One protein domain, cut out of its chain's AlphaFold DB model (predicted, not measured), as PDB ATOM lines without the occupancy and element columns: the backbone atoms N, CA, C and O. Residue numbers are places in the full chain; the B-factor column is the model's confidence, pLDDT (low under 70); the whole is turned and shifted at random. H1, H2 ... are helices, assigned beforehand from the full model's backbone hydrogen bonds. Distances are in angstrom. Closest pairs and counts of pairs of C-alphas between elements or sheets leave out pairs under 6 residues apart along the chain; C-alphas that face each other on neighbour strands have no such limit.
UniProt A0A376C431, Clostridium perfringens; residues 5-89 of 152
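AT A GLANCE: This is residues 5 to 89 of the 152 residues of a protein of Clostridium perfringens (UniProt A0A376C431). A small head of four helices has a long arm at one end, made of H1 and the link of residues 18 to 29 that folds back from its tip toward H2. In the head, H3 and H4 cross steeply, and H2 and the short H5 pack on each other; residues 16 to 22, at the tip of the arm, stick out free. The 85 printed residues have five named helices, H1 to H5 in order along the chain, and no named strand, and the class is all helix. The whole is loose, with a radius of gyration of the C-alphas of 15.5 A, and elongated, spanning 47 by 28 by 18 A, a length that the arm helps to make.

IN THESE COORDINATES: Find C-alpha 5 at (87.566, 104.475, 121.592); from there H1, residues 5 to 17 and the longest helix, runs 18.4 A to C-alpha 17 at (83.737, 111.800, 138.024). Read on through residues 18 to 29 to H2, residues 30 to 40, which is 15.1 A long. H3 follows at residues 46 to 56, 15.0 A long, and H4 at residues 69 to 78, 14.3 A long. H5, residues 83 to 87, ends at C-alpha 87 at (97.708, 108.654, 113.136).

HOW THE PARTS SIT: Look first at H2, whose centre is nearest to the mean of the C-alphas, 4.1 A away. H2 touches H5, where the closest C-alphas are those of Val 38 and Tyr 86, 5.3 A apart. H2 and H4 only just touch, with 3 pairs of C-alphas within 8 A, the closest being those of Lys 31 and Phe 69 at 6.5 A. They run the same way at a steep tilt of 45 degrees. Next find Ala 53 and Ala 75, whose C-alphas, 5.3 A apart, are the closest of H3 and H4. These two helices touch, with a steep tilt of 59 degrees, opposite ways. H2 and H3 are close but not clearly touching, nearest at the C-alphas of Leu 39 and Leu 46, 7.3 A apart. H1 is close to H2 but not clearly touching it, with the C-alphas of Thr 8 and Gln 30 closest at 7.6 A. H1 is apart from H3, H4 and H5. In each of H1 to H5, every O i to N i+4 pair is within hydrogen-bond range.

THE WHOLE: The two C-alphas farthest apart are those of Ser 20 and Arg 44, at 47.5 A. The links H1 to H2 and H3 to H4 are long, with 12 residues each, and the links H2 to H3 and H4 to H5 are tight. The printed part has no cut. Its mean pLDDT is 93.0, and no printed residue is under 70.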
ATOM      1  N   ASP A   5      88.465 105.125 120.626       90.44
ATOM      2  CA  ASP A   5      87.566 104.475 121.592       90.44
ATOM      3  C   ASP A   5      88.104 104.560 123.026       90.44
ATOM      4  O   ASP A   5      87.384 104.943 123.946       90.44
ATOM      5  N   ILE A   6      89.407 104.312 123.199       92.06
ATOM      6  CA  ILE A   6      90.091 104.388 124.499       92.06
ATOM      7  C   ILE A   6      90.061 105.827 125.023       92.06
ATOM      8  O   ILE A   6      89.782 106.074 126.197       92.06
ATOM      9  N   VAL A   7      90.329 106.800 124.151       91.38
ATOM     10  CA  VAL A   7      90.284 108.224 124.516       91.38
ATOM     11  C   VAL A   7      88.865 108.627 124.926       91.38
ATOM     12  O   VAL A   7      88.684 109.323 125.924       91.38
ATOM     13  N   THR A   8      87.852 108.143 124.208       90.44
ATOM     14  CA  THR A   8      86.435 108.383 124.515       90.44
ATOM     15  C   THR A   8      86.044 107.812 125.872       90.44
ATOM     16  O   THR A   8      85.385 108.492 126.659       90.44
ATOM     17  N   GLU A   9      86.491 106.597 126.187       93.06
ATOM     18  CA  GLU A   9      86.280 105.983 127.496       93.06
ATOM     19  C   GLU A   9      86.887 106.837 128.619       93.06
ATOM     20  O   GLU A   9      86.207 107.153 129.598       93.06
ATOM     21  N   LYS A  10      88.131 107.303 128.446       92.62
ATOM     22  CA  LYS A  10      88.812 108.173 129.420       92.62
ATOM     23  C   LYS A  10      88.104 109.516 129.608       92.62
ATOM     24  O   LYS A  10      87.921 109.952 130.746       92.62
ATOM     25  N   ILE A  11      87.668 110.155 128.521       92.19
ATOM     26  CA  ILE A  11      86.891 111.407 128.566       92.19
ATOM     27  C   ILE A  11      85.596 111.194 129.355       92.19
ATOM     28  O   ILE A  11      85.275 111.979 130.251       92.19
ATOM     29  N   ASN A  12      84.874 110.107 129.076       91.94
ATOM     30  CA  ASN A  12      83.633 109.776 129.772       91.94
ATOM     31  C   ASN A  12      83.864 109.468 131.257       91.94
ATOM     32  O   ASN A  12      83.066 109.896 132.091       91.94
ATOM     33  N   ALA A  13      84.964 108.798 131.603       94.31
ATOM     34  CA  ALA A  13      85.335 108.535 132.990       94.31
ATOM     35  C   ALA A  13      85.565 109.840 133.774       94.31
ATOM     36  O   ALA A  13      85.003 110.021 134.856       94.31
ATOM     37  N   VAL A  14      86.322 110.788 133.207       93.56
ATOM     38  CA  VAL A  14      86.567 112.101 133.827       93.56
ATOM     39  C   VAL A  14      85.269 112.899 133.938       93.56
ATOM     40  O   VAL A  14      84.928 113.381 135.018       93.56
ATOM     41  N   LYS A  15      84.495 112.981 132.851       91.25
ATOM     42  CA  LYS A  15      83.196 113.666 132.827       91.25
ATOM     43  C   LYS A  15      82.231 113.087 133.867       91.25
ATOM     44  O   LYS A  15      81.533 113.838 134.541       91.25
ATOM     45  N   GLY A  16      82.222 111.764 134.038       92.38
ATOM     46  CA  GLY A  16      81.411 111.066 135.036       92.38
ATOM     47  C   GLY A  16      81.869 111.290 136.482       92.38
ATOM     48  O   GLY A  16      81.032 111.286 137.392       92.38
ATOM     49  N   ALA A  17      83.166 111.511 136.708       94.88
ATOM     50  CA  ALA A  17      83.737 111.800 138.024       94.88
ATOM     51  C   ALA A  17      83.458 113.238 138.496       94.88
ATOM     52  O   ALA A  17      83.355 113.488 139.699       94.88
ATOM     53  N   ILE A  18      83.283 114.185 137.570       93.94
ATOM     54  CA  ILE A  18      82.965 115.578 137.893       93.94
ATOM     55  C   ILE A  18      81.511 115.674 138.380       93.94
ATOM     56  O   ILE A  18      80.560 115.578 137.609       93.94
ATOM     57  N   LYS A  19      81.327 115.866 139.693       92.31
ATOM     58  CA  LYS A  19      80.000 116.048 140.323       92.31
ATOM     59  C   LYS A  19      79.639 117.509 140.597       92.31
ATOM     60  O   LYS A  19      78.481 117.817 140.872       92.31
ATOM     61  N   SER A  20      80.623 118.404 140.552       93.56
ATOM     62  CA  SER A  20      80.419 119.826 140.821       93.56
ATOM     63  C   SER A  20      79.842 120.536 139.602       93.56
ATOM     64  O   SER A  20      80.381 120.426 138.505       93.56
ATOM     65  N   ARG A  21      78.791 121.335 139.813       88.00
ATOM     66  CA  ARG A  21      78.216 122.210 138.775       88.00
ATOM     67  C   ARG A  21      79.084 123.433 138.468       88.00
ATOM     68  O   ARG A  21      78.836 124.114 137.483       88.00
ATOM     69  N   SER A  22      80.082 123.718 139.304       93.75
ATOM     70  CA  SER A  22      81.007 124.842 139.121       93.75
ATOM     71  C   SER A  22      82.167 124.520 138.176       93.75
ATOM     72  O   SER A  22      82.996 125.387 137.925       93.75
ATOM     73  N   ILE A  23      82.262 123.280 137.686       92.38
ATOM     74  CA  ILE A  23      83.340 122.833 136.806       92.38
ATOM     75  C   ILE A  23      82.773 122.657 135.399       92.38
ATOM     76  O   ILE A  23      81.903 121.817 135.176       92.38
ATOM     77  N   VAL A  24      83.298 123.430 134.449       89.81
ATOM     78  CA  VAL A  24      83.046 123.240 133.016       89.81
ATOM     79  C   VAL A  24      84.194 122.417 132.449       89.81
ATOM     80  O   VAL A  24      85.351 122.831 132.512       89.81
ATOM     81  N   TYR A  25      83.878 121.235 131.926       89.75
ATOM     82  CA  TYR A  25      84.862 120.351 131.319       89.75
ATOM     83  C   TYR A  25      84.854 120.524 129.803       89.75
ATOM     84  O   TYR A  25      83.919 120.090 129.134       89.75
ATOM     85  N   ASN A  26      85.903 121.158 129.285       88.19
ATOM     86  CA  ASN A  26      86.133 121.315 127.854       88.19
ATOM     87  C   ASN A  26      87.147 120.267 127.388       88.19
ATOM     88  O   ASN A  26      88.176 120.067 128.034       88.19
ATOM     89  N   TYR A  27      86.860 119.617 126.267       85.69
ATOM     90  CA  TYR A  27      87.743 118.656 125.615       85.69
ATOM     91  C   TYR A  27      87.603 118.791 124.097       85.69
ATOM     92  O   TYR A  27      86.574 119.256 123.608       85.69
ATOM     93  N   HIS A  28      88.643 118.403 123.363       79.25
ATOM     94  CA  HIS A  28      88.615 118.395 121.903       79.25
ATOM     95  C   HIS A  28      87.845 117.184 121.378       79.25
ATOM     96  O   HIS A  28      87.916 116.096 121.955       79.25
ATOM     97  N   GLU A  29      87.119 117.374 120.278       85.00
ATOM     98  CA  GLU A  29      86.405 116.288 119.618       85.00
ATOM     99  C   GLU A  29      87.392 115.328 118.939       85.00
ATOM    100  O   GLU A  29      88.287 115.738 118.196       85.00
ATOM    101  N   GLN A  30      87.231 114.025 119.187       88.50
ATOM    102  CA  GLN A  30      88.197 113.010 118.764       88.50
ATOM    103  C   GLN A  30      88.325 112.921 117.239       88.50
ATOM    104  O   GLN A  30      89.425 112.699 116.736       88.50
ATOM    105  N   LYS A  31      87.212 113.082 116.509       91.44
ATOM    106  CA  LYS A  31      87.175 113.004 115.041       91.44
ATOM    107  C   LYS A  31      87.968 114.147 114.400       91.44
ATOM    108  O   LYS A  31      88.768 113.908 113.499       91.44
ATOM    109  N   THR A  32      87.824 115.365 114.919       90.62
ATOM    110  CA  THR A  32      88.618 116.520 114.480       90.62
ATOM    111  C   THR A  32      90.098 116.290 114.760       90.62
ATOM    112  O   THR A  32      90.914 116.390 113.848       90.62
ATOM    113  N   SER A  33      90.449 115.868 115.980       90.88
ATOM    114  CA  SER A  33      91.842 115.563 116.330       90.88
ATOM    115  C   SER A  33      92.446 114.434 115.490       90.88
ATOM    116  O   SER A  33      93.651 114.437 115.238       90.88
ATOM    117  N   TYR A  34      91.639 113.468 115.042       94.19
ATOM    118  CA  TYR A  34      92.075 112.441 114.098       94.19
ATOM    119  C   TYR A  34      92.447 113.055 112.744       94.19
ATOM    120  O   TYR A  34      93.535 112.790 112.237       94.19
ATOM    121  N   MET A  35      91.600 113.919 112.179       94.69
ATOM    122  CA  MET A  35      91.892 114.560 110.893       94.69
ATOM    123  C   MET A  35      93.057 115.548 110.972       94.69
ATOM    124  O   MET A  35      93.903 115.554 110.078       94.69
ATOM    125  N   GLU A  36      93.187 116.306 112.064       93.31
ATOM    126  CA  GLU A  36      94.375 117.131 112.329       93.31
ATOM    127  C   GLU A  36      95.646 116.276 112.320       93.31
ATOM    128  O   GLU A  36      96.650 116.630 111.706       93.31
ATOM    129  N   ALA A  37      95.591 115.111 112.965       93.81
ATOM    130  CA  ALA A  37      96.680 114.153 113.004       93.81
ATOM    131  C   ALA A  37      97.023 113.556 111.628       93.81
ATOM    132  O   ALA A  37      98.209 113.352 111.352       93.81
ATOM    133  N   VAL A  38      96.019 113.263 110.795       95.94
ATOM    134  CA  VAL A  38      96.205 112.791 109.415       95.94
ATOM    135  C   VAL A  38      96.897 113.876 108.592       95.94
ATOM    136  O   VAL A  38      97.977 113.636 108.057       95.94
ATOM    137  N   LEU A  39      96.336 115.087 108.560       94.69
ATOM    138  CA  LEU A  39      96.828 116.192 107.737       94.69
ATOM    139  C   LEU A  39      98.207 116.691 108.180       94.69
ATOM    140  O   LEU A  39      99.095 116.855 107.346       94.69
ATOM    141  N   ALA A  40      98.429 116.873 109.486       93.12
ATOM    142  CA  ALA A  40      99.705 117.355 110.017       93.12
ATOM    143  C   ALA A  40     100.864 116.385 109.760       93.12
ATOM    144  O   ALA A  40     102.023 116.794 109.748       93.12
ATOM    145  N   ARG A  41     100.561 115.092 109.583       93.75
ATOM    146  CA  ARG A  41     101.557 114.049 109.318       93.75
ATOM    147  C   ARG A  41     101.508 113.511 107.890       93.75
ATOM    148  O   ARG A  41     102.155 112.498 107.608       93.75
ATOM    149  N   GLY A  42     100.737 114.171 107.035       93.88
ATOM    150  CA  GLY A  42     100.484 113.782 105.665       93.88
ATOM    151  C   GLY A  42     101.699 113.879 104.765       93.88
ATOM    152  O   GLY A  42     102.618 114.664 104.999       93.88
ATOM    153  N   ASP A  43     101.666 113.099 103.694       94.31
ATOM    154  CA  ASP A  43     102.567 113.244 102.559       94.31
ATOM    155  C   ASP A  43     101.780 113.617 101.292       94.31
ATOM    156  O   ASP A  43     100.591 113.936 101.346       94.31
ATOM    157  N   ARG A  44     102.444 113.586 100.130       94.19
ATOM    158  CA  ARG A  44     101.835 113.941  98.836       94.19
ATOM    159  C   ARG A  44     100.585 113.119  98.497       94.19
ATOM    160  O   ARG A  44      99.774 113.585  97.709       94.19
ATOM    161  N   ARG A  45     100.397 111.935  99.088       94.56
ATOM    162  CA  ARG A  45      99.197 111.103  98.905       94.56
ATOM    163  C   ARG A  45      97.940 111.768  99.462       94.56
ATOM    164  O   ARG A  45      96.854 111.511  98.960       94.56
ATOM    165  N   LEU A  46      98.068 112.647 100.463       96.56
ATOM    166  CA  LEU A  46      96.923 113.397 100.984       96.56
ATOM    167  C   LEU A  46      96.472 114.536 100.067       96.56
ATOM    168  O   LEU A  46      95.390 115.071 100.282       96.56
ATOM    169  N   CYS A  47      97.247 114.908  99.043       96.06
ATOM    170  CA  CYS A  47      96.817 115.943  98.103       96.06
ATOM    171  C   CYS A  47      95.525 115.544  97.378       96.06
ATOM    172  O   CYS A  47      94.602 116.352  97.306       96.06
ATOM    173  N   ASP A  48      95.430 114.296  96.915       96.94
ATOM    174  CA  ASP A  48      94.227 113.802  96.238       96.94
ATOM    175  C   ASP A  48      93.043 113.706  97.210       96.94
ATOM    176  O   ASP A  48      91.931 114.109  96.867       96.94
ATOM    177  N   VAL A  49      93.297 113.282  98.454       97.44
ATOM    178  CA  VAL A  49      92.288 113.221  99.529       97.44
ATOM    179  C   VAL A  49      91.713 114.606  99.819       97.44
ATOM    180  O   VAL A  49      90.499 114.759  99.909       97.44
ATOM    181  N   LEU A  50      92.565 115.632  99.928       96.19
ATOM    182  CA  LEU A  50      92.143 117.020 100.146       96.19
ATOM    183  C   LEU A  50      91.228 117.517  99.021       96.19
ATOM    184  O   LEU A  50      90.202 118.143  99.287       96.19
ATOM    185  N   ILE A  51      91.593 117.232  97.768       96.69
ATOM    186  CA  ILE A  51      90.785 117.608  96.603       96.69
ATOM    187  C   ILE A  51      89.438 116.881  96.650       96.69
ATOM    188  O   ILE A  51      88.401 117.521  96.491       96.69
ATOM    189  N   LYS A  52      89.433 115.573  96.933       97.31
ATOM    190  CA  LYS A  52      88.209 114.766  97.011       97.31
ATOM    191  C   LYS A  52      87.278 115.200  98.134       97.31
ATOM    192  O   LYS A  52      86.083 115.349  97.899       97.31
ATOM    193  N   ALA A  53      87.813 115.467  99.322       96.56
ATOM    194  CA  ALA A  53      87.034 115.988 100.439       96.56
ATOM    195  C   ALA A  53      86.371 117.326 100.066       96.56
ATOM    196  O   ALA A  53      85.172 117.510 100.277       96.56
ATOM    197  N   TYR A  54      87.114 118.232  99.419       96.12
ATOM    198  CA  TYR A  54      86.564 119.501  98.941       96.12
ATOM    199  C   TYR A  54      85.473 119.319  97.869       96.12
ATOM    200  O   TYR A  54      84.431 119.978  97.941       96.12
ATOM    201  N   GLU A  55      85.672 118.418  96.899       96.38
ATOM    202  CA  GLU A  55      84.672 118.065  95.874       96.38
ATOM    203  C   GLU A  55      83.380 117.514  96.497       96.38
ATOM    204  O   GLU A  55      82.286 117.831  96.028       96.38
ATOM    205  N   LYS A  56      83.503 116.747  97.585       95.25
ATOM    206  CA  LYS A  56      82.382 116.204  98.364       95.25
ATOM    207  C   LYS A  56      81.680 117.240  99.246       95.25
ATOM    208  O   LYS A  56      80.569 116.994  99.703       95.25
ATOM    209  N   GLY A  57      82.280 118.414  99.441       94.19
ATOM    210  CA  GLY A  57      81.673 119.524 100.172       94.19
ATOM    211  C   GLY A  57      82.318 119.854 101.514       94.19
ATOM    212  O   GLY A  57      81.803 120.748 102.182       94.19
ATOM    213  N   ALA A  58      83.441 119.221 101.877       93.38
ATOM    214  CA  ALA A  58      84.204 119.567 103.075       93.38
ATOM    215  C   ALA A  58      84.678 121.028 102.993       93.38
ATOM    216  O   ALA A  58      85.504 121.406 102.151       93.38
ATOM    217  N   LYS A  59      84.057 121.887 103.805       91.75
ATOM    218  CA  LYS A  59      84.255 123.339 103.832       91.75
ATOM    219  C   LYS A  59      83.991 123.829 105.243       91.75
ATOM    220  O   LYS A  59      83.059 123.376 105.891       91.75
ATOM    221  N   PHE A  60      84.769 124.817 105.681       89.25
ATOM    222  CA  PHE A  60      84.649 125.386 107.027       89.25
ATOM    223  C   PHE A  60      84.884 124.360 108.160       89.25
ATOM    224  O   PHE A  60      84.412 124.555 109.274       89.25
ATOM    225  N   ASP A  61      85.713 123.336 107.922       88.69
ATOM    226  CA  ASP A  61      86.070 122.294 108.908       88.69
ATOM    227  C   ASP A  61      86.787 122.819 110.169       88.69
ATOM    228  O   ASP A  61      86.936 122.101 111.153       88.69
ATOM    229  N   GLY A  62      87.226 124.083 110.168       84.62
ATOM    230  CA  GLY A  62      87.777 124.750 111.354       84.62
ATOM    231  C   GLY A  62      86.732 125.076 112.430       84.62
ATOM    232  O   GLY A  62      87.095 125.425 113.551       84.62
ATOM    233  N   TRP A  63      85.443 124.972 112.103       86.44
ATOM    234  CA  TRP A  63      84.336 125.135 113.036       86.44
ATOM    235  C   TRP A  63      83.629 123.793 113.200       86.44
ATOM    236  O   TRP A  63      83.137 123.220 112.230       86.44
ATOM    237  N   SER A  64      83.520 123.318 114.441       82.25
ATOM    238  CA  SER A  64      82.963 121.994 114.759       82.25
ATOM    239  C   SER A  64      81.536 121.775 114.245       82.25
ATOM    240  O   SER A  64      81.132 120.642 114.037       82.25
ATOM    241  N   GLU A  65      80.764 122.845 114.040       85.31
ATOM    242  CA  GLU A  65      79.392 122.780 113.516       85.31
ATOM    243  C   GLU A  65      79.326 122.384 112.031       85.31
ATOM    244  O   GLU A  65      78.291 121.893 111.584       85.31
ATOM    245  N   TYR A  66      80.408 122.601 111.275       87.12
ATOM    246  CA  TYR A  66      80.496 122.290 109.843       87.12
ATOM    247  C   TYR A  66      81.422 121.112 109.540       87.12
ATOM    248  O   TYR A  66      81.460 120.654 108.401       87.12
ATOM    249  N   PHE A  67      82.170 120.637 110.537       92.62
ATOM    250  CA  PHE A  67      83.086 119.523 110.363       92.62
ATOM    251  C   PHE A  67      82.317 118.219 110.136       92.62
ATOM    252  O   PHE A  67      81.615 117.734 111.026       92.62
ATOM    253  N   ASP A  68      82.495 117.631 108.955       92.94
ATOM    254  CA  ASP A  68      81.883 116.357 108.588       92.94
ATOM    255  C   ASP A  68      82.952 115.285 108.372       92.94
ATOM    256  O   ASP A  68      83.615 115.205 107.338       92.94
ATOM    257  N   PHE A  69      83.117 114.439 109.386       93.69
ATOM    258  CA  PHE A  69      84.096 113.360 109.368       93.69
ATOM    259  C   PHE A  69      83.802 112.284 108.315       93.69
ATOM    260  O   PHE A  69      84.744 111.672 107.819       93.69
ATOM    261  N   GLU A  70      82.534 112.052 107.965       95.00
ATOM    262  CA  GLU A  70      82.162 111.006 107.002       95.00
ATOM    263  C   GLU A  70      82.702 111.366 105.611       95.00
ATOM    264  O   GLU A  70      83.309 110.523 104.952       95.00
ATOM    265  N   LEU A  71      82.620 112.644 105.212       95.56
ATOM    266  CA  LEU A  71      83.184 113.124 103.941       95.56
ATOM    267  C   LEU A  71      84.693 112.869 103.843       95.56
ATOM    268  O   LEU A  71      85.206 112.524 102.776       95.56
ATOM    269  N   TRP A  72      85.409 113.035 104.958       96.31
ATOM    270  CA  TRP A  72      86.843 112.776 105.033       96.31
ATOM    271  C   TRP A  72      87.170 111.284 104.973       96.31
ATOM    272  O   TRP A  72      88.135 110.913 104.306       96.31
ATOM    273  N   GLN A  73      86.377 110.434 105.628       96.31
ATOM    274  CA  GLN A  73      86.534 108.981 105.533       96.31
ATOM    275  C   GLN A  73      86.287 108.488 104.105       96.31
ATOM    276  O   GLN A  73      87.128 107.783 103.556       96.31
ATOM    277  N   GLU A  74      85.213 108.947 103.459       97.06
ATOM    278  CA  GLU A  74      84.939 108.614 102.060       97.06
ATOM    279  C   GLU A  74      86.064 109.072 101.122       97.06
ATOM    280  O   GLU A  74      86.442 108.348 100.203       97.06
ATOM    281  N   ALA A  75      86.616 110.271 101.333       97.50
ATOM    282  CA  ALA A  75      87.727 110.777 100.528       97.50
ATOM    283  C   ALA A  75      89.013 109.953 100.720       97.50
ATOM    284  O   ALA A  75      89.731 109.699  99.752       97.50
ATOM    285  N   LEU A  76      89.308 109.529 101.953       97.25
ATOM    286  CA  LEU A  76      90.431 108.637 102.256       97.25
ATOM    287  C   LEU A  76      90.263 107.279 101.559       97.25
ATOM    288  O   LEU A  76      91.198 106.814 100.899       97.25
ATOM    289  N   ASP A  77      89.066 106.696 101.639       97.31
ATOM    290  CA  ASP A  77      88.737 105.409 101.028       97.31
ATOM    291  C   ASP A  77      88.813 105.464  99.492       97.31
ATOM    292  O   ASP A  77      89.448 104.609  98.871       97.31
ATOM    293  N   GLU A  78      88.246 106.499  98.861       97.31
ATOM    294  CA  GLU A  78      88.296 106.685  97.400       97.31
ATOM    295  C   GLU A  78      89.724 106.873  96.872       97.31
ATOM    296  O   GLU A  78      90.053 106.416  95.773       97.31
ATOM    297  N   CYS A  79      90.593 107.521  97.650       97.06
ATOM    298  CA  CYS A  79      92.006 107.684  97.313       97.06
ATOM    299  C   CYS A  79      92.865 106.470  97.699       97.06
ATOM    300  O   CYS A  79      94.072 106.482  97.440       97.06
ATOM    301  N   ASN A  80      92.276 105.428  98.297       96.94
ATOM    302  CA  ASN A  80      92.981 104.256  98.819       96.94
ATOM    303  C   ASN A  80      94.113 104.647  99.791       96.94
ATOM    304  O   ASN A  80      95.242 104.146  99.719       96.94
ATOM    305  N   VAL A  81      93.815 105.597 100.680       97.12
ATOM    306  CA  VAL A  81      94.736 106.114 101.687       97.12
ATOM    307  C   VAL A  81      94.249 105.728 103.077       97.12
ATOM    308  O   VAL A  81      93.198 106.162 103.527       97.12
ATOM    309  N   ASP A  82      95.069 104.970 103.797       96.38
ATOM    310  CA  ASP A  82      94.792 104.630 105.190       96.38
ATOM    311  C   ASP A  82      95.122 105.810 106.123       96.38
ATOM    312  O   ASP A  82      96.284 106.202 106.266       96.38
ATOM    313  N   GLY A  83      94.110 106.375 106.784       95.06
ATOM    314  CA  GLY A  83      94.301 107.407 107.806       95.06
ATOM    315  C   GLY A  83      95.062 106.892 109.036       95.06
ATOM    316  O   GLY A  83      95.909 107.599 109.594       95.06
ATOM    317  N   ASP A  84      94.852 105.632 109.428       95.38
ATOM    318  CA  ASP A  84      95.445 105.041 110.630       95.38
ATOM    319  C   ASP A  84      96.966 104.911 110.513       95.38
ATOM    320  O   ASP A  84      97.687 105.077 111.508       95.38
ATOM    321  N   PHE A  85      97.460 104.710 109.289       94.75
ATOM    322  CA  PHE A  85      98.876 104.786 108.957       94.75
ATOM    323  C   PHE A  85      99.500 106.122 109.389       94.75
ATOM    324  O   PHE A  85     100.614 106.142 109.919       94.75
ATOM    325  N   TYR A  86      98.800 107.248 109.232       94.94
ATOM    326  CA  TYR A  86      99.327 108.549 109.648       94.94
ATOM    327  C   TYR A  86      99.187 108.785 111.152       94.94
ATOM    328  O   TYR A  86     100.096 109.366 111.765       94.94
ATOM    329  N   VAL A  87      98.081 108.334 111.750       94.88
ATOM    330  CA  VAL A  87      97.708 108.654 113.136       94.88
ATOM    331  C   VAL A  87      98.424 107.779 114.165       94.88
ATOM    332  O   VAL A  87      98.958 108.307 115.146       94.88
ATOM    333  N   TYR A  88      98.449 106.461 113.965       93.88
ATOM    334  CA  TYR A  88      98.854 105.507 115.006       93.88
ATOM    335  C   TYR A  88     100.266 104.952 114.830       93.88
ATOM    336  O   TYR A  88     100.862 104.479 115.801       93.88
ATOM    337  N   ARG A  89     100.828 105.040 113.621       92.50
ATOM    338  CA  ARG A  89     102.177 104.551 113.321       92.50
ATOM    339  C   ARG A  89     103.240 105.308 114.121       92.50
ATOM    340  O   ARG A  89     103.327 106.540 114.068       92.50
TER     341      ARG A  89